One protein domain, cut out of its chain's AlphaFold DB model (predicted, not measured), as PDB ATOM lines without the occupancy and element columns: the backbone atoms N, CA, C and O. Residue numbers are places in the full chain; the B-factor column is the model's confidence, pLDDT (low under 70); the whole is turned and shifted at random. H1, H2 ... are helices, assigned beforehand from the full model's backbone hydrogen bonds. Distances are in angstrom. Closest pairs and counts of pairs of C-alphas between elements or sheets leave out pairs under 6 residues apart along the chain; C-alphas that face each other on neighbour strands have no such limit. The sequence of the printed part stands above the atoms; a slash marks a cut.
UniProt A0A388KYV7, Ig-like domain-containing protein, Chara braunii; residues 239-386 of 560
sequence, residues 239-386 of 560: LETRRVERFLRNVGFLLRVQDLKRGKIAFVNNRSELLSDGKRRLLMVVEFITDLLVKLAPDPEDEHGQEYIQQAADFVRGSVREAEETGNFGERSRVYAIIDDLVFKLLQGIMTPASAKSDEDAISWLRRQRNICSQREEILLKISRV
ATOM      1  N   LEU A 239       1.980 -10.268 156.907       72.25
ATOM      2  CA  LEU A 239       1.474 -11.453 157.605       72.25
ATOM      3  C   LEU A 239      -0.055 -11.539 157.557       72.25
ATOM      4  O   LEU A 239      -0.584 -12.609 157.255       72.25
ATOM      5  N   GLU A 240      -0.765 -10.428 157.774       69.19
ATOM      6  CA  GLU A 240      -2.228 -10.386 157.640       69.19
ATOM      7  C   GLU A 240      -2.670 -10.729 156.215       69.19
ATOM      8  O   GLU A 240      -3.562 -11.555 156.021       69.19
ATOM      9  N   THR A 241      -1.979 -10.187 155.209       72.00
ATOM     10  CA  THR A 241      -2.255 -10.501 153.801       72.00
ATOM     11  C   THR A 241      -2.087 -11.997 153.519       72.00
ATOM     12  O   THR A 241      -2.955 -12.611 152.897       72.00
ATOM     13  N   ARG A 242      -1.015 -12.624 154.026       78.75
ATOM     14  CA  ARG A 242      -0.784 -14.071 153.868       78.75
ATOM     15  C   ARG A 242      -1.840 -14.916 154.580       78.75
ATOM     16  O   ARG A 242      -2.300 -15.898 153.997       78.75
ATOM     17  N   ARG A 243      -2.249 -14.537 155.798       75.62
ATOM     18  CA  ARG A 243      -3.334 -15.213 156.538       75.62
ATOM     19  C   ARG A 243      -4.644 -15.158 155.758       75.62
ATOM     20  O   ARG A 243      -5.271 -16.190 155.543       75.62
ATOM     21  N   VAL A 244      -5.003 -13.984 155.242       69.12
ATOM     22  CA  VAL A 244      -6.195 -13.794 154.406       69.12
ATOM     23  C   VAL A 244      -6.127 -14.633 153.129       69.12
ATOM     24  O   VAL A 244      -7.114 -15.255 152.745       69.12
ATOM     25  N   GLU A 245      -4.979 -14.696 152.458       75.06
ATOM     26  CA  GLU A 245      -4.821 -15.514 151.253       75.06
ATOM     27  C   GLU A 245      -4.879 -17.020 151.524       75.06
ATOM     28  O   GLU A 245      -5.353 -17.769 150.664       75.06
ATOM     29  N   ARG A 246      -4.400 -17.478 152.686       79.50
ATOM     30  CA  ARG A 246      -4.550 -18.871 153.128       79.50
ATOM     31  C   ARG A 246      -6.019 -19.178 153.421       79.50
ATOM     32  O   ARG A 246      -6.567 -20.094 152.819       79.50
ATOM     33  N   PHE A 247      -6.692 -18.328 154.197       76.88
ATOM     34  CA  PHE A 247      -8.128 -18.440 154.463       76.88
ATOM     35  C   PHE A 247      -8.955 -18.480 153.171       76.88
ATOM     36  O   PHE A 247      -9.758 -19.384 152.972       76.88
ATOM     37  N   LEU A 248      -8.723 -17.559 152.229       73.56
ATOM     38  CA  LEU A 248      -9.446 -17.536 150.953       73.56
ATOM     39  C   LEU A 248      -9.157 -18.763 150.080       73.56
ATOM     40  O   LEU A 248     -10.027 -19.183 149.312       73.56
ATOM     41  N   ARG A 249      -7.956 -19.348 150.174       79.62
ATOM     42  CA  ARG A 249      -7.641 -20.622 149.514       79.62
ATOM     43  C   ARG A 249      -8.445 -21.767 150.119       79.62
ATOM     44  O   ARG A 249      -9.055 -22.500 149.337       79.62
ATOM     45  N   ASN A 250      -8.516 -21.848 151.446       77.06
ATOM     46  CA  ASN A 250      -9.259 -22.881 152.170       77.06
ATOM     47  C   ASN A 250     -10.766 -22.735 151.935       77.06
ATOM     48  O   ASN A 250     -11.415 -23.679 151.501       77.06
ATOM     49  N   VAL A 251     -11.312 -21.522 152.055       73.75
ATOM     50  CA  VAL A 251     -12.706 -21.210 151.699       73.75
ATOM     51  C   VAL A 251     -12.998 -21.572 150.247       73.75
ATOM     52  O   VAL A 251     -14.007 -22.209 149.952       73.75
ATOM     53  N   GLY A 252     -12.113 -21.197 149.324       72.88
ATOM     54  CA  GLY A 252     -12.263 -21.533 147.913       72.88
ATOM     55  C   GLY A 252     -12.239 -23.041 147.663       72.88
ATOM     56  O   GLY A 252     -12.966 -23.522 146.797       72.88
ATOM     57  N   PHE A 253     -11.428 -23.793 148.406       72.50
ATOM     58  CA  PHE A 253     -11.407 -25.252 148.359       72.50
ATOM     59  C   PHE A 253     -12.698 -25.851 148.921       72.50
ATOM     60  O   PHE A 253     -13.362 -26.606 148.216       72.50
ATOM     61  N   LEU A 254     -13.129 -25.428 150.108       71.38
ATOM     62  CA  LEU A 254     -14.368 -25.884 150.739       71.38
ATOM     63  C   LEU A 254     -15.595 -25.599 149.867       71.38
ATOM     64  O   LEU A 254     -16.437 -26.476 149.683       71.38
ATOM     65  N   LEU A 255     -15.679 -24.409 149.263       67.88
ATOM     66  CA  LEU A 255     -16.742 -24.070 148.316       67.88
ATOM     67  C   LEU A 255     -16.703 -24.969 147.074       67.88
ATOM     68  O   LEU A 255     -17.754 -25.440 146.647       67.88
ATOM     69  N   ARG A 256     -15.514 -25.273 146.529       67.81
ATOM     70  CA  ARG A 256     -15.367 -26.223 145.409       67.81
ATOM     71  C   ARG A 256     -15.831 -27.623 145.790       67.81
ATOM     72  O   ARG A 256     -16.615 -28.202 145.047       67.81
ATOM     73  N   VAL A 257     -15.403 -28.146 146.939       65.62
ATOM     74  CA  VAL A 257     -15.838 -29.456 147.453       65.62
ATOM     75  C   VAL A 257     -17.358 -29.475 147.624       65.62
ATOM     76  O   VAL A 257     -18.031 -30.442 147.264       65.62
ATOM     77  N   GLN A 258     -17.936 -28.382 148.117       65.25
ATOM     78  CA  GLN A 258     -19.376 -28.272 148.308       65.25
ATOM     79  C   GLN A 258     -20.147 -28.167 146.982       65.25
ATOM     80  O   GLN A 258     -21.219 -28.762 146.851       65.25
ATOM     81  N   ASP A 259     -19.620 -27.450 145.990       68.19
ATOM     82  CA  ASP A 259     -20.213 -27.329 144.655       68.19
ATOM     83  C   ASP A 259     -20.073 -28.618 143.835       68.19
ATOM     84  O   ASP A 259     -21.020 -28.992 143.134       68.19
ATOM     85  N   LEU A 260     -18.963 -29.347 143.998       56.88
ATOM     86  CA  LEU A 260     -18.775 -30.715 143.508       56.88
ATOM     87  C   LEU A 260     -19.844 -31.642 144.096       56.88
ATOM     88  O   LEU A 260     -20.583 -32.277 143.341       56.88
ATOM     89  N   LYS A 261     -20.039 -31.621 145.423       64.56
ATOM     90  CA  LYS A 261     -21.112 -32.377 146.101       64.56
ATOM     91  C   LYS A 261     -22.520 -31.984 145.626       64.56
ATOM     92  O   LYS A 261     -23.439 -32.795 145.687       64.56
ATOM     93  N   ARG A 262     -22.715 -30.753 145.137       62.78
ATOM     94  CA  ARG A 262     -24.000 -30.257 144.599       62.78
ATOM     95  C   ARG A 262     -24.161 -30.444 143.088       62.78
ATOM     96  O   ARG A 262     -25.192 -30.034 142.551       62.78
ATOM     97  N   GLY A 263     -23.174 -31.013 142.394       53.72
ATOM     98  CA  GLY A 263     -23.187 -31.167 140.937       53.72
ATOM     99  C   GLY A 263     -23.173 -29.839 140.167       53.72
ATOM    100  O   GLY A 263     -23.581 -29.792 139.006       53.72
ATOM    101  N   LYS A 264     -22.736 -28.738 140.792       56.38
ATOM    102  CA  LYS A 264     -22.653 -27.407 140.169       56.38
ATOM    103  C   LYS A 264     -21.241 -27.159 139.630       56.38
ATOM    104  O   LYS A 264     -20.487 -26.353 140.157       56.38
ATOM    105  N   ILE A 265     -20.886 -27.830 138.535       43.25
ATOM    106  CA  ILE A 265     -19.542 -27.777 137.922       43.25
ATOM    107  C   ILE A 265     -19.367 -26.531 137.024       43.25
ATOM    108  O   ILE A 265     -19.009 -26.632 135.856       43.25
ATOM    109  N   ALA A 266     -19.662 -25.327 137.521       47.41
ATOM    110  CA  ALA A 266     -19.499 -24.101 136.722       47.41
ATOM    111  C   ALA A 266     -18.622 -23.018 137.372       47.41
ATOM    112  O   ALA A 266     -18.439 -21.953 136.775       47.41
ATOM    113  N   PHE A 267     -18.039 -23.262 138.550       45.47
ATOM    114  CA  PHE A 267     -17.234 -22.252 139.239       45.47
ATOM    115  C   PHE A 267     -15.744 -22.269 138.821       45.47
ATOM    116  O   PHE A 267     -14.873 -22.755 139.526       45.47
ATOM    117  N   VAL A 268     -15.497 -21.687 137.638       48.12
ATOM    118  CA  VAL A 268     -14.359 -20.813 137.258       48.12
ATOM    119  C   VAL A 268     -12.909 -21.363 137.247       48.12
ATOM    120  O   VAL A 268     -12.238 -21.449 138.267       48.12
ATOM    121  N   ASN A 269     -12.354 -21.483 136.028       45.00
ATOM    122  CA  ASN A 269     -10.914 -21.632 135.716       45.00
ATOM    123  C   ASN A 269     -10.096 -20.307 135.706       45.00
ATOM    124  O   ASN A 269      -8.902 -20.327 135.426       45.00
ATOM    125  N   ASN A 270     -10.683 -19.144 136.016       44.53
ATOM    126  CA  ASN A 270      -9.983 -17.841 136.028       44.53
ATOM    127  C   ASN A 270      -9.570 -17.409 137.448       44.53
ATOM    128  O   ASN A 270     -10.180 -16.528 138.050       44.53
ATOM    129  N   ARG A 271      -8.511 -18.024 137.981       44.12
ATOM    130  CA  ARG A 271      -8.024 -17.837 139.364       44.12
ATOM    131  C   ARG A 271      -7.289 -16.499 139.607       44.12
ATOM    132  O   ARG A 271      -7.316 -15.996 140.723       44.12
ATOM    133  N   SER A 272      -6.667 -15.899 138.585       47.75
ATOM    134  CA  SER A 272      -5.807 -14.705 138.733       47.75
ATOM    135  C   SER A 272      -6.548 -13.360 138.680       47.75
ATOM    136  O   SER A 272      -6.180 -12.439 139.402       47.75
ATOM    137  N   GLU A 273      -7.629 -13.240 137.901       53.62
ATOM    138  CA  GLU A 273      -8.489 -12.036 137.877       53.62
ATOM    139  C   GLU A 273      -9.419 -11.936 139.096       53.62
ATOM    140  O   GLU A 273      -9.910 -10.864 139.432       53.62
ATOM    141  N   LEU A 274      -9.689 -13.060 139.762       49.16
ATOM    142  CA  LEU A 274     -10.576 -13.127 140.927       49.16
ATOM    143  C   LEU A 274      -9.918 -12.606 142.208       49.16
ATOM    144  O   LEU A 274     -10.617 -12.179 143.125       49.16
ATOM    145  N   LEU A 275      -8.586 -12.623 142.258       52.66
ATOM    146  CA  LEU A 275      -7.812 -12.188 143.411       52.66
ATOM    147  C   LEU A 275      -7.546 -10.676 143.413       52.66
ATOM    148  O   LEU A 275      -7.284 -10.143 144.481       52.66
ATOM    149  N   SER A 276      -7.646  -9.948 142.299       61.50
ATOM    150  CA  SER A 276      -7.409  -8.492 142.306       61.50
ATOM    151  C   SER A 276      -8.630  -7.660 142.720       61.50
ATOM    152  O   SER A 276      -8.481  -6.489 143.052       61.50
ATOM    153  N   ASP A 277      -9.831  -8.247 142.724       80.94
ATOM    154  CA  ASP A 277     -11.069  -7.547 143.070       80.94
ATOM    155  C   ASP A 277     -11.490  -7.869 144.514       80.94
ATOM    156  O   ASP A 277     -12.178  -8.864 144.772       80.94
ATOM    157  N   GLY A 278     -11.089  -7.019 145.469       77.12
ATOM    158  CA  GLY A 278     -11.449  -7.148 146.890       77.12
ATOM    159  C   GLY A 278     -12.958  -7.301 147.119       77.12
ATOM    160  O   GLY A 278     -13.396  -8.063 147.980       77.12
ATOM    161  N   LYS A 279     -13.785  -6.702 146.251       79.56
ATOM    162  CA  LYS A 279     -15.245  -6.866 146.273       79.56
ATOM    163  C   LYS A 279     -15.670  -8.313 146.026       79.56
ATOM    164  O   LYS A 279     -16.607  -8.804 146.654       79.56
ATOM    165  N   ARG A 280     -15.031  -8.983 145.068       81.88
ATOM    166  CA  ARG A 280     -15.357 -10.361 144.690       81.88
ATOM    167  C   ARG A 280     -14.928 -11.326 145.789       81.88
ATOM    168  O   ARG A 280     -15.683 -12.242 146.096       81.88
ATOM    169  N   ARG A 281     -13.786 -11.057 146.436       79.94
ATOM    170  CA  ARG A 281     -13.351 -11.761 147.654       79.94
ATOM    171  C   ARG A 281     -14.383 -11.615 148.775       79.94
ATOM    172  O   ARG A 281     -14.828 -12.627 149.303       79.94
ATOM    173  N   LEU A 282     -14.846 -10.395 149.065       83.38
ATOM    174  CA  LEU A 282     -15.891 -10.164 150.069       83.38
ATOM    175  C   LEU A 282     -17.197 -10.886 149.746       83.38
ATOM    176  O   LEU A 282     -17.778 -11.499 150.634       83.38
ATOM    177  N   LEU A 283     -17.639 -10.859 148.488       85.50
ATOM    178  CA  LEU A 283     -18.837 -11.592 148.087       85.50
ATOM    179  C   LEU A 283     -18.679 -13.100 148.332       85.50
ATOM    180  O   LEU A 283     -19.572 -13.701 148.918       85.50
ATOM    181  N   MET A 284     -17.536 -13.687 147.959       80.44
ATOM    182  CA  MET A 284     -17.256 -15.109 148.202       80.44
ATOM    183  C   MET A 284     -17.228 -15.443 149.695       80.44
ATOM    184  O   MET A 284     -17.785 -16.458 150.092       80.44
ATOM    185  N   VAL A 285     -16.628 -14.591 150.532       81.69
ATOM    186  CA  VAL A 285     -16.600 -14.809 151.987       81.69
ATOM    187  C   VAL A 285     -17.997 -14.686 152.587       81.69
ATOM    188  O   VAL A 285     -18.377 -15.507 153.412       81.69
ATOM    189  N   VAL A 286     -18.811 -13.724 152.149       85.81
ATOM    190  CA  VAL A 286     -20.206 -13.605 152.603       85.81
ATOM    191  C   VAL A 286     -21.052 -14.799 152.166       85.81
ATOM    192  O   VAL A 286     -21.853 -15.306 152.958       85.81
ATOM    193  N   GLU A 287     -20.879 -15.273 150.934       86.56
ATOM    194  CA  GLU A 287     -21.528 -16.491 150.446       86.56
ATOM    195  C   GLU A 287     -21.072 -17.716 151.240       86.56
ATOM    196  O   GLU A 287     -21.920 -18.503 151.656       86.56
ATOM    197  N   PHE A 288     -19.777 -17.828 151.542       83.56
ATOM    198  CA  PHE A 288     -19.222 -18.876 152.391       83.56
ATOM    199  C   PHE A 288     -19.790 -18.840 153.808       83.56
ATOM    200  O   PHE A 288     -20.308 -19.853 154.253       83.56
ATOM    201  N   ILE A 289     -19.779 -17.690 154.495       82.81
ATOM    202  CA  ILE A 289     -20.361 -17.538 155.842       82.81
ATOM    203  C   ILE A 289     -21.837 -17.940 155.822       82.81
ATOM    204  O   ILE A 289     -22.307 -18.673 156.692       82.81
ATOM    205  N   THR A 290     -22.579 -17.474 154.815       84.12
ATOM    206  CA  THR A 290     -23.993 -17.821 154.667       84.12
ATOM    207  C   THR A 290     -24.152 -19.329 154.486       84.12
ATOM    208  O   THR A 290     -24.973 -19.937 155.162       84.12
ATOM    209  N   ASP A 291     -23.372 -19.955 153.610       84.06
ATOM    210  CA  ASP A 291     -23.461 -21.390 153.349       84.06
ATOM    211  C   ASP A 291     -23.004 -22.231 154.549       84.06
ATOM    212  O   ASP A 291     -23.669 -23.214 154.881       84.06
ATOM    213  N   LEU A 292     -21.941 -21.823 155.239       79.94
ATOM    214  CA  LEU A 292     -21.429 -22.461 156.448       79.94
ATOM    215  C   LEU A 292     -22.500 -22.454 157.544       79.94
ATOM    216  O   LEU A 292     -22.885 -23.507 158.037       79.94
ATOM    217  N   LEU A 293     -23.094 -21.300 157.847       78.00
ATOM    218  CA  LEU A 293     -24.056 -21.174 158.950       78.00
ATOM    219  C   LEU A 293     -25.478 -21.607 158.602       78.00
ATOM    220  O   LEU A 293     -26.281 -21.889 159.493       78.00
ATOM    221  N   VAL A 294     -25.869 -21.560 157.329       72.06
ATOM    222  CA  VAL A 294     -27.219 -21.963 156.905       72.06
ATOM    223  C   VAL A 294     -27.265 -23.448 156.584       72.06
ATOM    224  O   VAL A 294     -28.287 -24.080 156.848       72.06
ATOM    225  N   LYS A 295     -26.197 -24.011 156.008       75.75
ATOM    226  CA  LYS A 295     -26.240 -25.363 155.437       75.75
ATOM    227  C   LYS A 295     -25.396 -26.369 156.198       75.75
ATOM    228  O   LYS A 295     -25.834 -27.510 156.313       75.75
ATOM    229  N   LEU A 296     -24.215 -25.974 156.670       73.19
ATOM    230  CA  LEU A 296     -23.332 -26.883 157.399       73.19
ATOM    231  C   LEU A 296     -23.688 -26.886 158.884       73.19
ATOM    232  O   LEU A 296     -23.916 -27.962 159.430       73.19
ATOM    233  N   ALA A 297     -23.898 -25.698 159.465       74.75
ATOM    234  CA  ALA A 297     -24.160 -25.517 160.888       74.75
ATOM    235  C   ALA A 297     -23.140 -26.330 161.701       74.75
ATOM    236  O   ALA A 297     -23.542 -27.366 162.246       74.75
ATOM    237  N   PRO A 298     -21.851 -25.923 161.662       78.00
ATOM    238  CA  PRO A 298     -20.776 -26.672 162.299       78.00
ATOM    239  C   PRO A 298     -21.133 -26.923 163.759       78.00
ATOM    240  O   PRO A 298     -21.802 -26.092 164.394       78.00
ATOM    241  N   ASP A 299     -20.739 -28.095 164.247       80.25
ATOM    242  CA  ASP A 299     -20.906 -28.419 165.654       80.25
ATOM    243  C   ASP A 299     -20.235 -27.302 166.473       80.25
ATOM    244  O   ASP A 299     -19.154 -26.852 166.100       80.25
ATOM    245  N   PRO A 300     -20.861 -26.734 167.516       77.56
ATOM    246  CA  PRO A 300     -20.135 -25.832 168.407       77.56
ATOM    247  C   PRO A 300     -18.866 -26.455 169.002       77.56
ATOM    248  O   PRO A 300     -17.994 -25.692 169.393       77.56
ATOM    249  N   GLU A 301     -18.786 -27.787 169.076       84.38
ATOM    250  CA  GLU A 301     -17.609 -28.524 169.550       84.38
ATOM    251  C   GLU A 301     -16.528 -28.692 168.461       84.38
ATOM    252  O   GLU A 301     -15.421 -29.107 168.763       84.38
ATOM    253  N   ASP A 302     -16.823 -28.349 167.202       86.56
ATOM    254  CA  ASP A 302     -15.846 -28.340 166.107       86.56
ATOM    255  C   ASP A 302     -15.023 -27.040 166.164       86.56
ATOM    256  O   ASP A 302     -15.471 -25.972 165.715       86.56
ATOM    257  N   GLU A 303     -13.832 -27.134 166.758       88.69
ATOM    258  CA  GLU A 303     -12.905 -26.015 166.964       88.69
ATOM    259  C   GLU A 303     -12.505 -25.348 165.648       88.69
ATOM    260  O   GLU A 303     -12.583 -24.120 165.523       88.69
ATOM    261  N   HIS A 304     -12.203 -26.142 164.616       85.88
ATOM    262  CA  HIS A 304     -11.907 -25.625 163.282       85.88
ATOM    263  C   HIS A 304     -13.099 -24.851 162.718       85.88
ATOM    264  O   HIS A 304     -12.947 -23.764 162.152       85.88
ATOM    265  N   GLY A 305     -14.317 -25.365 162.909       84.38
ATOM    266  CA  GLY A 305     -15.552 -24.676 162.548       84.38
ATOM    267  C   GLY A 305     -15.668 -23.280 163.176       84.38
ATOM    268  O   GLY A 305     -16.036 -22.321 162.481       84.38
ATOM    269  N   GLN A 306     -15.327 -23.142 164.462       85.56
ATOM    270  CA  GLN A 306     -15.301 -21.846 165.151       85.56
ATOM    271  C   GLN A 306     -14.184 -20.936 164.644       85.56
ATOM    272  O   GLN A 306     -14.413 -19.737 164.434       85.56
ATOM    273  N   GLU A 307     -13.004 -21.489 164.380       88.12
ATOM    274  CA  GLU A 307     -11.882 -20.730 163.844       88.12
ATOM    275  C   GLU A 307     -12.218 -20.153 162.461       88.12
ATOM    276  O   GLU A 307     -12.049 -18.954 162.219       88.12
ATOM    277  N   TYR A 308     -12.823 -20.948 161.572       84.94
ATOM    278  CA  TYR A 308     -13.285 -20.476 160.264       84.94
ATOM    279  C   TYR A 308     -14.311 -19.352 160.384       84.94
ATOM    280  O   TYR A 308     -14.260 -18.376 159.629       84.94
ATOM    281  N   ILE A 309     -15.244 -19.464 161.330       85.00
ATOM    282  CA  ILE A 309     -16.224 -18.417 161.621       85.00
ATOM    283  C   ILE A 309     -15.523 -17.125 162.068       85.00
ATOM    284  O   ILE A 309     -15.860 -16.038 161.581       85.00
ATOM    285  N   GLN A 310     -14.542 -17.233 162.966       89.44
ATOM    286  CA  GLN A 310     -13.757 -16.107 163.464       89.44
ATOM    287  C   GLN A 310     -12.973 -15.429 162.335       89.44
ATOM    288  O   GLN A 310     -13.117 -14.220 162.128       89.44
ATOM    289  N   GLN A 311     -12.213 -16.204 161.560       88.06
ATOM    290  CA  GLN A 311     -11.429 -15.709 160.429       88.06
ATOM    291  C   GLN A 311     -12.325 -15.022 159.387       88.06
ATOM    292  O   GLN A 311     -11.994 -13.946 158.880       88.06
ATOM    293  N   ALA A 312     -13.506 -15.581 159.112       86.50
ATOM    294  CA  ALA A 312     -14.459 -14.988 158.184       86.50
ATOM    295  C   ALA A 312     -15.028 -13.655 158.700       86.50
ATOM    296  O   ALA A 312     -15.144 -12.689 157.937       86.50
ATOM    297  N   ALA A 313     -15.353 -13.568 159.994       90.25
ATOM    298  CA  ALA A 313     -15.807 -12.327 160.615       90.25
ATOM    299  C   ALA A 313     -14.713 -11.244 160.585       90.25
ATOM    300  O   ALA A 313     -15.004 -10.083 160.281       90.25
ATOM    301  N   ASP A 314     -13.456 -11.609 160.841       90.69
ATOM    302  CA  ASP A 314     -12.324 -10.684 160.777       90.69
ATOM    303  C   ASP A 314     -12.030 -10.218 159.353       90.69
ATOM    304  O   ASP A 314     -11.826  -9.021 159.137       90.69
ATOM    305  N   PHE A 315     -12.134 -11.106 158.362       89.50
ATOM    306  CA  PHE A 315     -12.037 -10.731 156.953       89.50
ATOM    307  C   PHE A 315     -13.106  -9.701 156.559       89.50
ATOM    308  O   PHE A 315     -12.809  -8.699 155.901       89.50
ATOM    309  N   VAL A 316     -14.360  -9.917 156.978       90.81
ATOM    310  CA  VAL A 316     -15.461  -8.974 156.730       90.81
ATOM    311  C   VAL A 316     -15.159  -7.615 157.364       90.81
ATOM    312  O   VAL A 316     -15.331  -6.582 156.717       90.81
ATOM    313  N   ARG A 317     -14.663  -7.595 158.607       93.31
ATOM    314  CA  ARG A 317     -14.277  -6.354 159.300       93.31
ATOM    315  C   ARG A 317     -13.141  -5.628 158.584       93.31
ATOM    316  O   ARG A 317     -13.244  -4.416 158.400       93.31
ATOM    317  N   GLY A 318     -12.100  -6.354 158.177       89.81
ATOM    318  CA  GLY A 318     -10.972  -5.817 157.415       89.81
ATOM    319  C   GLY A 318     -11.436  -5.185 156.104       89.81
ATOM    320  O   GLY A 318     -11.148  -4.022 155.851       89.81
ATOM    321  N   SER A 319     -12.284  -5.893 155.352       89.50
ATOM    322  CA  SER A 319     -12.844  -5.406 154.082       89.50
ATOM    323  C   SER A 319     -13.671  -4.125 154.243       89.50
ATOM    324  O   SER A 319     -13.664  -3.255 153.372       89.50
ATOM    325  N   VAL A 320     -14.421  -3.993 155.345       91.69
ATOM    326  CA  VAL A 320     -15.184  -2.767 155.614       91.69
ATOM    327  C   VAL A 320     -14.260  -1.613 155.987       91.69
ATOM    328  O   VAL A 320     -14.479  -0.510 155.491       91.69
ATOM    329  N   ARG A 321     -13.239  -1.849 156.821       92.69
ATOM    330  CA  ARG A 321     -12.258  -0.815 157.186       92.69
ATOM    331  C   ARG A 321     -11.496  -0.314 155.967       92.69
ATOM    332  O   ARG A 321     -11.468   0.888 155.742       92.69
ATOM    333  N   GLU A 322     -11.005  -1.223 155.129       89.44
ATOM    334  CA  GLU A 322     -10.342  -0.880 153.867       89.44
ATOM    335  C   GLU A 322     -11.252   0.004 152.995       89.44
ATOM    336  O   GLU A 322     -10.847   1.065 152.527       89.44
ATOM    337  N   ALA A 323     -12.529  -0.363 152.847       88.88
ATOM    338  CA  ALA A 323     -13.491   0.424 152.073       88.88
ATOM    339  C   ALA A 323     -13.844   1.791 152.699       88.88
ATOM    340  O   ALA A 323     -14.306   2.696 151.997       88.88
ATOM    341  N   GLU A 324     -13.693   1.946 154.015       89.50
ATOM    342  CA  GLU A 324     -13.844   3.230 154.704       89.50
ATOM    343  C   GLU A 324     -12.610   4.116 154.520       89.50
ATOM    344  O   GLU A 324     -12.760   5.317 154.280       89.50
ATOM    345  N   GLU A 325     -11.419   3.521 154.567       91.19
ATOM    346  CA  GLU A 325     -10.125   4.191 154.434       91.19
ATOM    347  C   GLU A 325      -9.842   4.656 153.003       91.19
ATOM    348  O   GLU A 325      -9.326   5.759 152.810       91.19
ATOM    349  N   THR A 326     -10.246   3.891 151.980       90.38
ATOM    350  CA  THR A 326     -10.067   4.301 150.573       90.38
ATOM    351  C   THR A 326     -10.869   5.553 150.211       90.38
ATOM    352  O   THR A 326     -10.574   6.213 149.213       90.38
ATOM    353  N   GLY A 327     -11.914   5.887 150.980       88.31
ATOM    354  CA  GLY A 327     -12.781   7.044 150.738       88.31
ATOM    355  C   GLY A 327     -13.581   6.977 149.429       88.31
ATOM    356  O   GLY A 327     -14.322   7.911 149.103       88.31
ATOM    357  N   ASN A 328     -13.479   5.883 148.666       90.56
ATOM    358  CA  ASN A 328     -14.190   5.715 147.409       90.56
ATOM    359  C   ASN A 328     -15.660   5.388 147.687       90.56
ATOM    360  O   ASN A 328     -16.042   4.245 147.946       90.56
ATOM    361  N   PHE A 329     -16.513   6.408 147.591       83.81
ATOM    362  CA  PHE A 329     -17.950   6.287 147.846       83.81
ATOM    363  C   PHE A 329     -18.615   5.143 147.059       83.81
ATOM    364  O   PHE A 329     -19.501   4.462 147.579       83.81
ATOM    365  N   GLY A 330     -18.182   4.902 145.814       88.06
ATOM    366  CA  GLY A 330     -18.733   3.845 144.968       88.06
ATOM    367  C   GLY A 330     -18.394   2.437 145.464       88.06
ATOM    368  O   GLY A 330     -19.248   1.550 145.417       88.06
ATOM    369  N   GLU A 331     -17.178   2.231 145.963       86.25
ATOM    370  CA  GLU A 331     -16.747   0.962 146.564       86.25
ATOM    371  C   GLU A 331     -17.406   0.753 147.919       86.25
ATOM    372  O   GLU A 331     -18.046  -0.279 148.132       86.25
ATOM    373  N   ARG A 332     -17.384   1.778 148.774       89.19
ATOM    374  CA  ARG A 332     -18.034   1.772 150.086       89.19
ATOM    375  C   ARG A 332     -19.517   1.408 149.993       89.19
ATOM    376  O   ARG A 332     -19.994   0.538 150.717       89.19
ATOM    377  N   SER A 333     -20.251   2.003 149.047       91.06
ATOM    378  CA  SER A 333     -21.667   1.682 148.831       91.06
ATOM    379  C   SER A 333     -21.898   0.230 148.400       91.06
ATOM    380  O   SER A 333     -22.930  -0.344 148.749       91.06
ATOM    381  N   ARG A 334     -20.984  -0.367 147.627       89.00
ATOM    382  CA  ARG A 334     -21.097  -1.764 147.179       89.00
ATOM    383  C   ARG A 334     -20.767  -2.737 148.301       89.00
ATOM    384  O   ARG A 334     -21.499  -3.704 148.474       89.00
ATOM    385  N   VAL A 335     -19.705  -2.462 149.059       91.06
ATOM    386  CA  VAL A 335     -19.324  -3.237 150.247       91.06
ATOM    387  C   VAL A 335     -20.485  -3.254 151.229       91.06
ATOM    388  O   VAL A 335     -20.946  -4.323 151.609       91.06
ATOM    389  N   TYR A 336     -21.067  -2.097 151.536       92.12
ATOM    390  CA  TYR A 336     -22.220  -2.040 152.427       92.12
ATOM    391  C   TYR A 336     -23.461  -2.761 151.912       92.12
ATOM    392  O   TYR A 336     -24.180  -3.319 152.729       92.12
ATOM    393  N   ALA A 337     -23.708  -2.809 150.601       92.94
ATOM    394  CA  ALA A 337     -24.807  -3.612 150.067       92.94
ATOM    395  C   ALA A 337     -24.591  -5.119 150.312       92.94
ATOM    396  O   ALA A 337     -25.545  -5.834 150.605       92.94
ATOM    397  N   ILE A 338     -23.341  -5.590 150.232       92.44
ATOM    398  CA  ILE A 338     -22.974  -6.977 150.557       92.44
ATOM    399  C   ILE A 338     -23.131  -7.232 152.065       92.44
ATOM    400  O   ILE A 338     -23.673  -8.262 152.460       92.44
ATOM    401  N   ILE A 339     -22.719  -6.282 152.910       94.06
ATOM    402  CA  ILE A 339     -22.908  -6.374 154.366       94.06
ATOM    403  C   ILE A 339     -24.390  -6.363 154.743       94.06
ATOM    404  O   ILE A 339     -24.797  -7.156 155.583       94.06
ATOM    405  N   ASP A 340     -25.209  -5.509 154.127       94.06
ATOM    406  CA  ASP A 340     -26.651  -5.460 154.384       94.06
ATOM    407  C   ASP A 340     -27.312  -6.809 154.054       94.06
ATOM    408  O   ASP A 340     -28.154  -7.279 154.821       94.06
ATOM    409  N   ASP A 341     -26.895  -7.464 152.962       94.12
ATOM    410  CA  ASP A 341     -27.355  -8.808 152.590       94.12
ATOM    411  C   ASP A 341     -26.887  -9.881 153.589       94.12
ATOM    412  O   ASP A 341     -27.700 -10.693 154.034       94.12
ATOM    413  N   LEU A 342     -25.616  -9.853 154.017       93.81
ATOM    414  CA  LEU A 342     -25.101 -10.748 155.064       93.81
ATOM    415  C   LEU A 342     -25.898 -10.592 156.364       93.81
ATOM    416  O   LEU A 342     -26.416 -11.569 156.902       93.81
ATOM    417  N   VAL A 343     -26.024  -9.360 156.859       95.50
ATOM    418  CA  VAL A 343     -26.748  -9.034 158.093       95.50
ATOM    419  C   VAL A 343     -28.198  -9.490 157.989       95.50
ATOM    420  O   VAL A 343     -28.714 -10.117 158.914       95.50
ATOM    421  N   PHE A 344     -28.852  -9.224 156.857       94.06
ATOM    422  CA  PHE A 344     -30.212  -9.685 156.613       94.06
ATOM    423  C   PHE A 344     -30.313 -11.211 156.682       94.06
ATOM    424  O   PHE A 344     -31.181 -11.706 157.396       94.06
ATOM    425  N   LYS A 345     -29.421 -11.952 156.013       92.88
ATOM    426  CA  LYS A 345     -29.409 -13.425 156.003       92.88
ATOM    427  C   LYS A 345     -29.141 -14.028 157.380       92.88
ATOM    428  O   LYS A 345     -29.833 -14.968 157.764       92.88
ATOM    429  N   LEU A 346     -28.190 -13.481 158.139       93.50
ATOM    430  CA  LEU A 346     -27.878 -13.936 159.499       93.50
ATOM    431  C   LEU A 346     -29.077 -13.742 160.431       93.50
ATOM    432  O   LEU A 346     -29.530 -14.692 161.070       93.50
ATOM    433  N   LEU A 347     -29.644 -12.534 160.444       93.75
ATOM    434  CA  LEU A 347     -30.824 -12.218 161.247       93.75
ATOM    435  C   LEU A 347     -32.045 -13.026 160.790       93.75
ATOM    436  O   LEU A 347     -32.754 -13.586 161.620       93.75
ATOM    437  N   GLN A 348     -32.268 -13.157 159.479       92.50
ATOM    438  CA  GLN A 348     -33.352 -13.978 158.942       92.50
ATOM    439  C   GLN A 348     -33.202 -15.426 159.400       92.50
ATOM    440  O   GLN A 348     -34.183 -16.018 159.836       92.50
ATOM    441  N   GLY A 349     -31.984 -15.968 159.374       90.44
ATOM    442  CA  GLY A 349     -31.690 -17.296 159.881       90.44
ATOM    443  C   GLY A 349     -32.066 -17.466 161.356       90.44
ATOM    444  O   GLY A 349     -32.644 -18.491 161.706       90.44
ATOM    445  N   ILE A 350     -31.776 -16.482 162.211       90.75
ATOM    446  CA  ILE A 350     -32.206 -16.486 163.626       90.75
ATOM    447  C   ILE A 350     -33.744 -16.503 163.722       90.75
ATOM    448  O   ILE A 350     -34.325 -17.150 164.591       90.75
ATOM    449  N   MET A 351     -34.427 -15.831 162.791       88.25
ATOM    450  CA  MET A 351     -35.889 -15.701 162.766       88.25
ATOM    451  C   MET A 351     -36.646 -16.848 162.099       88.25
ATOM    452  O   MET A 351     -37.871 -16.963 162.282       88.25
ATOM    453  N   THR A 352     -35.961 -17.655 161.297       86.81
ATOM    454  CA  THR A 352     -36.508 -18.808 160.587       86.81
ATOM    455  C   THR A 352     -35.684 -20.037 160.951       86.81
ATOM    456  O   THR A 352     -34.726 -20.350 160.239       86.81
ATOM    457  N   PRO A 353     -36.030 -20.729 162.052       72.75
ATOM    458  CA  PRO A 353     -35.317 -21.938 162.423       72.75
ATOM    459  C   PRO A 353     -35.432 -22.962 161.289       72.75
ATOM    460  O   PRO A 353     -36.477 -23.066 160.637       72.75
ATOM    461  N   ALA A 354     -34.344 -23.679 161.014       74.88
ATOM    462  CA  ALA A 354     -34.311 -24.638 159.913       74.88
ATOM    463  C   ALA A 354     -35.372 -25.715 160.150       74.88
ATOM    464  O   ALA A 354     -35.474 -26.224 161.260       74.88
ATOM    465  N   SER A 355     -36.168 -26.080 159.142       77.00
ATOM    466  CA  SER A 355     -37.208 -27.098 159.330       77.00
ATOM    467  C   SER A 355     -36.598 -28.386 159.882       77.00
ATOM    468  O   SER A 355     -35.627 -28.884 159.306       77.00
ATOM    469  N   ALA A 356     -37.169 -28.925 160.961       72.94
ATOM    470  CA  ALA A 356     -36.762 -30.222 161.485       72.94
ATOM    471  C   ALA A 356     -36.825 -31.272 160.370       72.94
ATOM    472  O   ALA A 356     -37.809 -31.340 159.624       72.94
ATOM    473  N   LYS A 357     -35.761 -32.067 160.231       78.06
ATOM    474  CA  LYS A 357     -35.810 -33.270 159.396       78.06
ATOM    475  C   LYS A 357     -36.772 -34.255 160.065       78.06
ATOM    476  O   LYS A 357     -36.885 -34.257 161.286       78.06
ATOM    477  N   SER A 358     -37.475 -35.068 159.275       74.75
ATOM    478  CA  SER A 358     -38.563 -35.935 159.765       74.75
ATOM    479  C   SER A 358     -38.156 -36.902 160.879       74.75
ATOM    480  O   SER A 358     -39.026 -37.356 161.618       74.75
ATOM    481  N   ASP A 359     -36.859 -37.188 160.996       73.69
ATOM    482  CA  ASP A 359     -36.333 -38.272 161.823       73.69
ATOM    483  C   ASP A 359     -35.516 -37.765 163.029       73.69
ATOM    484  O   ASP A 359     -35.043 -38.564 163.831       73.69
ATOM    485  N   GLU A 360     -35.332 -36.447 163.174       83.12
ATOM    486  CA  GLU A 360     -34.548 -35.864 164.271       83.12
ATOM    487  C   GLU A 360     -35.434 -35.644 165.509       83.12
ATOM    488  O   GLU A 360     -36.537 -35.098 165.404       83.12
ATOM    489  N   ASP A 361     -34.960 -36.050 166.695       87.56
ATOM    490  CA  ASP A 361     -35.642 -35.737 167.956       87.56
ATOM    491  C   ASP A 361     -35.773 -34.211 168.098       87.56
ATOM    492  O   ASP A 361     -34.817 -33.459 167.886       87.56
ATOM    493  N   ALA A 362     -36.964 -33.750 168.484       82.50
ATOM    494  CA  ALA A 362     -37.267 -32.347 168.717       82.50
ATOM    495  C   ALA A 362     -36.274 -31.686 169.690       82.50
ATOM    496  O   ALA A 362     -35.963 -30.508 169.518       82.50
ATOM    497  N   ILE A 363     -35.763 -32.422 170.686       84.81
ATOM    498  CA  ILE A 363     -34.775 -31.898 171.643       84.81
ATOM    499  C   ILE A 363     -33.427 -31.643 170.961       84.81
ATOM    500  O   ILE A 363     -32.868 -30.554 171.107       84.81
ATOM    501  N   SER A 364     -32.916 -32.614 170.200       86.50
ATOM    502  CA  SER A 364     -31.658 -32.478 169.454       86.50
ATOM    503  C   SER A 364     -31.748 -31.359 168.421       86.50
ATOM    504  O   SER A 364     -30.861 -30.509 168.349       86.50
ATOM    505  N   TRP A 365     -32.876 -31.281 167.711       85.94
ATOM    506  CA  TRP A 365     -33.140 -30.206 166.764       85.94
ATOM    507  C   TRP A 365     -33.155 -28.826 167.443       85.94
ATOM    508  O   TRP A 365     -32.515 -27.900 166.947       85.94
ATOM    509  N   LEU A 366     -33.828 -28.677 168.594       83.50
ATOM    510  CA  LEU A 366     -33.845 -27.418 169.353       83.50
ATOM    511  C   LEU A 366     -32.443 -27.016 169.826       83.50
ATOM    512  O   LEU A 366     -32.071 -25.852 169.693       83.50
ATOM    513  N   ARG A 367     -31.650 -27.967 170.337       87.38
ATOM    514  CA  ARG A 367     -30.262 -27.710 170.754       87.38
ATOM    515  C   ARG A 367     -29.423 -27.233 169.572       87.38
ATOM    516  O   ARG A 367     -28.764 -26.202 169.672       87.38
ATOM    517  N   ARG A 368     -29.525 -27.917 168.431       86.00
ATOM    518  CA  ARG A 368     -28.841 -27.521 167.198       86.00
ATOM    519  C   ARG A 368     -29.260 -26.125 166.739       86.00
ATOM    520  O   ARG A 368     -28.402 -25.316 166.407       86.00
ATOM    521  N   GLN A 369     -30.558 -25.814 166.740       85.62
ATOM    522  CA  GLN A 369     -31.039 -24.475 166.382       85.62
ATOM    523  C   GLN A 369     -30.488 -23.400 167.313       85.62
ATOM    524  O   GLN A 369     -30.042 -22.362 166.831       85.62
ATOM    525  N   ARG A 370     -30.480 -23.654 168.624       87.69
ATOM    526  CA  ARG A 370     -29.917 -22.725 169.601       87.69
ATOM    527  C   ARG A 370     -28.440 -22.456 169.325       87.69
ATOM    528  O   ARG A 370     -28.056 -21.296 169.271       87.69
ATOM    529  N   ASN A 371     -27.651 -23.496 169.068       88.19
ATOM    530  CA  ASN A 371     -26.224 -23.359 168.766       88.19
ATOM    531  C   ASN A 371     -25.992 -22.550 167.477       88.19
ATOM    532  O   ASN A 371     -25.191 -21.621 167.468       88.19
ATOM    533  N   ILE A 372     -26.764 -22.824 166.419       87.81
ATOM    534  CA  ILE A 372     -26.711 -22.052 165.166       87.81
ATOM    535  C   ILE A 372     -27.076 -20.579 165.404       87.81
ATOM    536  O   ILE A 372     -26.454 -19.682 164.833       87.81
ATOM    537  N   CYS A 373     -28.104 -20.309 166.212       90.12
ATOM    538  CA  CYS A 373     -28.488 -18.947 166.573       90.12
ATOM    539  C   CYS A 373     -27.367 -18.240 167.340       90.12
ATOM    540  O   CYS A 373     -27.039 -17.115 166.972       90.12
ATOM    541  N   SER A 374     -26.741 -18.910 168.314       89.75
ATOM    542  CA  SER A 374     -25.600 -18.380 169.069       89.75
ATOM    543  C   SER A 374     -24.413 -18.042 168.164       89.75
ATOM    544  O   SER A 374     -23.885 -16.939 168.251       89.75
ATOM    545  N   GLN A 375     -24.041 -18.922 167.229       90.00
ATOM    546  CA  GLN A 375     -22.955 -18.655 166.272       90.00
ATOM    547  C   GLN A 375     -23.268 -17.448 165.369       90.00
ATOM    548  O   GLN A 375     -22.421 -16.592 165.114       90.00
ATOM    549  N   ARG A 376     -24.513 -17.334 164.882       92.25
ATOM    550  CA  ARG A 376     -24.943 -16.180 164.068       92.25
ATOM    551  C   ARG A 376     -24.928 -14.884 164.868       92.25
ATOM    552  O   ARG A 376     -24.521 -13.851 164.340       92.25
ATOM    553  N   GLU A 377     -25.389 -14.941 166.110       92.06
ATOM    554  CA  GLU A 377     -25.333 -13.838 167.064       92.06
ATOM    555  C   GLU A 377     -23.888 -13.398 167.300       92.06
ATOM    556  O   GLU A 377     -23.571 -12.223 167.126       92.06
ATOM    557  N   GLU A 378     -22.985 -14.334 167.573       91.12
ATOM    558  CA  GLU A 378     -21.569 -14.059 167.782       91.12
ATOM    559  C   GLU A 378     -20.922 -13.375 166.570       91.12
ATOM    560  O   GLU A 378     -20.232 -12.365 166.720       91.12
ATOM    561  N   ILE A 379     -21.201 -13.851 165.354       92.75
ATOM    562  CA  ILE A 379     -20.707 -13.219 164.124       92.75
ATOM    563  C   ILE A 379     -21.247 -11.803 163.991       92.75
ATOM    564  O   ILE A 379     -20.471 -10.883 163.730       92.75
ATOM    565  N   LEU A 380     -22.555 -11.608 164.196       95.06
ATOM    566  CA  LEU A 380     -23.175 -10.284 164.164       95.06
ATOM    567  C   LEU A 380     -22.510  -9.344 165.174       95.06
ATOM    568  O   LEU A 380     -22.219  -8.197 164.831       95.06
ATOM    569  N   LEU A 381     -22.212  -9.814 166.385       94.25
ATOM    570  CA  LEU A 381     -21.535  -9.033 167.420       94.25
ATOM    571  C   LEU A 381     -20.077  -8.724 167.061       94.25
ATOM    572  O   LEU A 381     -19.634  -7.591 167.268       94.25
ATOM    573  N   LYS A 382     -19.338  -9.682 166.490       93.88
ATOM    574  CA  LYS A 382     -17.951  -9.492 166.034       93.88
ATOM    575  C   LYS A 382     -17.877  -8.462 164.911       93.88
ATOM    576  O   LYS A 382     -17.127  -7.490 165.031       93.88
ATOM    577  N   ILE A 383     -18.689  -8.600 163.859       95.19
ATOM    578  CA  ILE A 383     -18.695  -7.636 162.743       95.19
ATOM    579  C   ILE A 383     -19.218  -6.258 163.176       95.19
ATOM    580  O   ILE A 383     -18.758  -5.240 162.661       95.19
ATOM    581  N   SER A 384     -20.104  -6.205 164.181       95.81
ATOM    582  CA  SER A 384     -20.619  -4.950 164.748       95.81
ATOM    583  C   SER A 384     -19.558  -4.115 165.465       95.81
ATOM    584  O   SER A 384     -19.798  -2.939 165.720       95.81
ATOM    585  N   ARG A 385     -18.360  -4.649 165.737       94.38
ATOM    586  CA  ARG A 385     -17.239  -3.849 166.263       94.38
ATOM    587  C   ARG A 385     -16.848  -2.694 165.335       94.38
ATOM    588  O   ARG A 385     -16.247  -1.729 165.799       94.38
ATOM    589  N   VAL A 386     -17.163  -2.784 164.041       94.81
ATOM    590  CA  VAL A 386     -17.046  -1.667 163.095       94.81
ATOM    591  C   VAL A 386     -18.337  -0.850 163.140       94.81
ATOM    592  O   VAL A 386     -19.410  -1.373 162.842       94.81
TER     593      VAL A 386
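Overview. This is residues 239 to 386 of the 560 residues of the protein "Ig-like domain-containing protein" of Chara braunii (UniProt A0A388KYV7). Four helices, H2 to H5, make an up-and-down bundle, each running against the one before it, and H1 packs slantwise on H2, away from H4 and H5. A long loop, residues 262 to 277, leads from H1 back to H2; residues 325 to 330 and 358 to 363 stick out at opposite ends of the bundle. You have 148 residues with five named helices, H1 to H5 in order, and no named strand: all helix. The whole is compact, with a radius of gyration of the C-alphas of 16.2 A and spans of 50 by 35 by 27 A.

Along the chain. Find C-alpha 239 at (1.474, -11.453, 157.605); from there H1 runs 32.9 A to residue 261. H2 holds residues 278 to 296, H3 303 to 325 over 32.8 A, and H4 329 to 351 over 32.1 A. H5, residues 362 to 383, runs 31.5 A to C-alpha 383 at (-18.695, -7.636, 162.743).

Arrangement. Start at H2, the hub. It touches H4 at a shallow tilt of 3 degrees, the same way; their closest C-alphas, Val 286 and Leu 342, are 6.2 A apart. The hairpin H3 and H4 closes to 5.1 A between C-alphas 323 and 332. H5 touches H4 with residues 372 to 380 alone, closest at C-alphas 373 and 350, 5.3 A. H1 touches H2 at a steep tilt of 52 degrees, with C-alphas 251 and 288 7.0 A apart; it is apart from H4 and H5. In each helix every O i to N i+4 pair is within hydrogen-bond range.

Size, cuts and confidence. The farthest C-alphas, Gly 327 and Asp 359, are 52.3 A apart. The printed part has no cut, and H1 to H2 is the long link. Look for pLDDT under 70 at residues 240, 244 and 255 to 276.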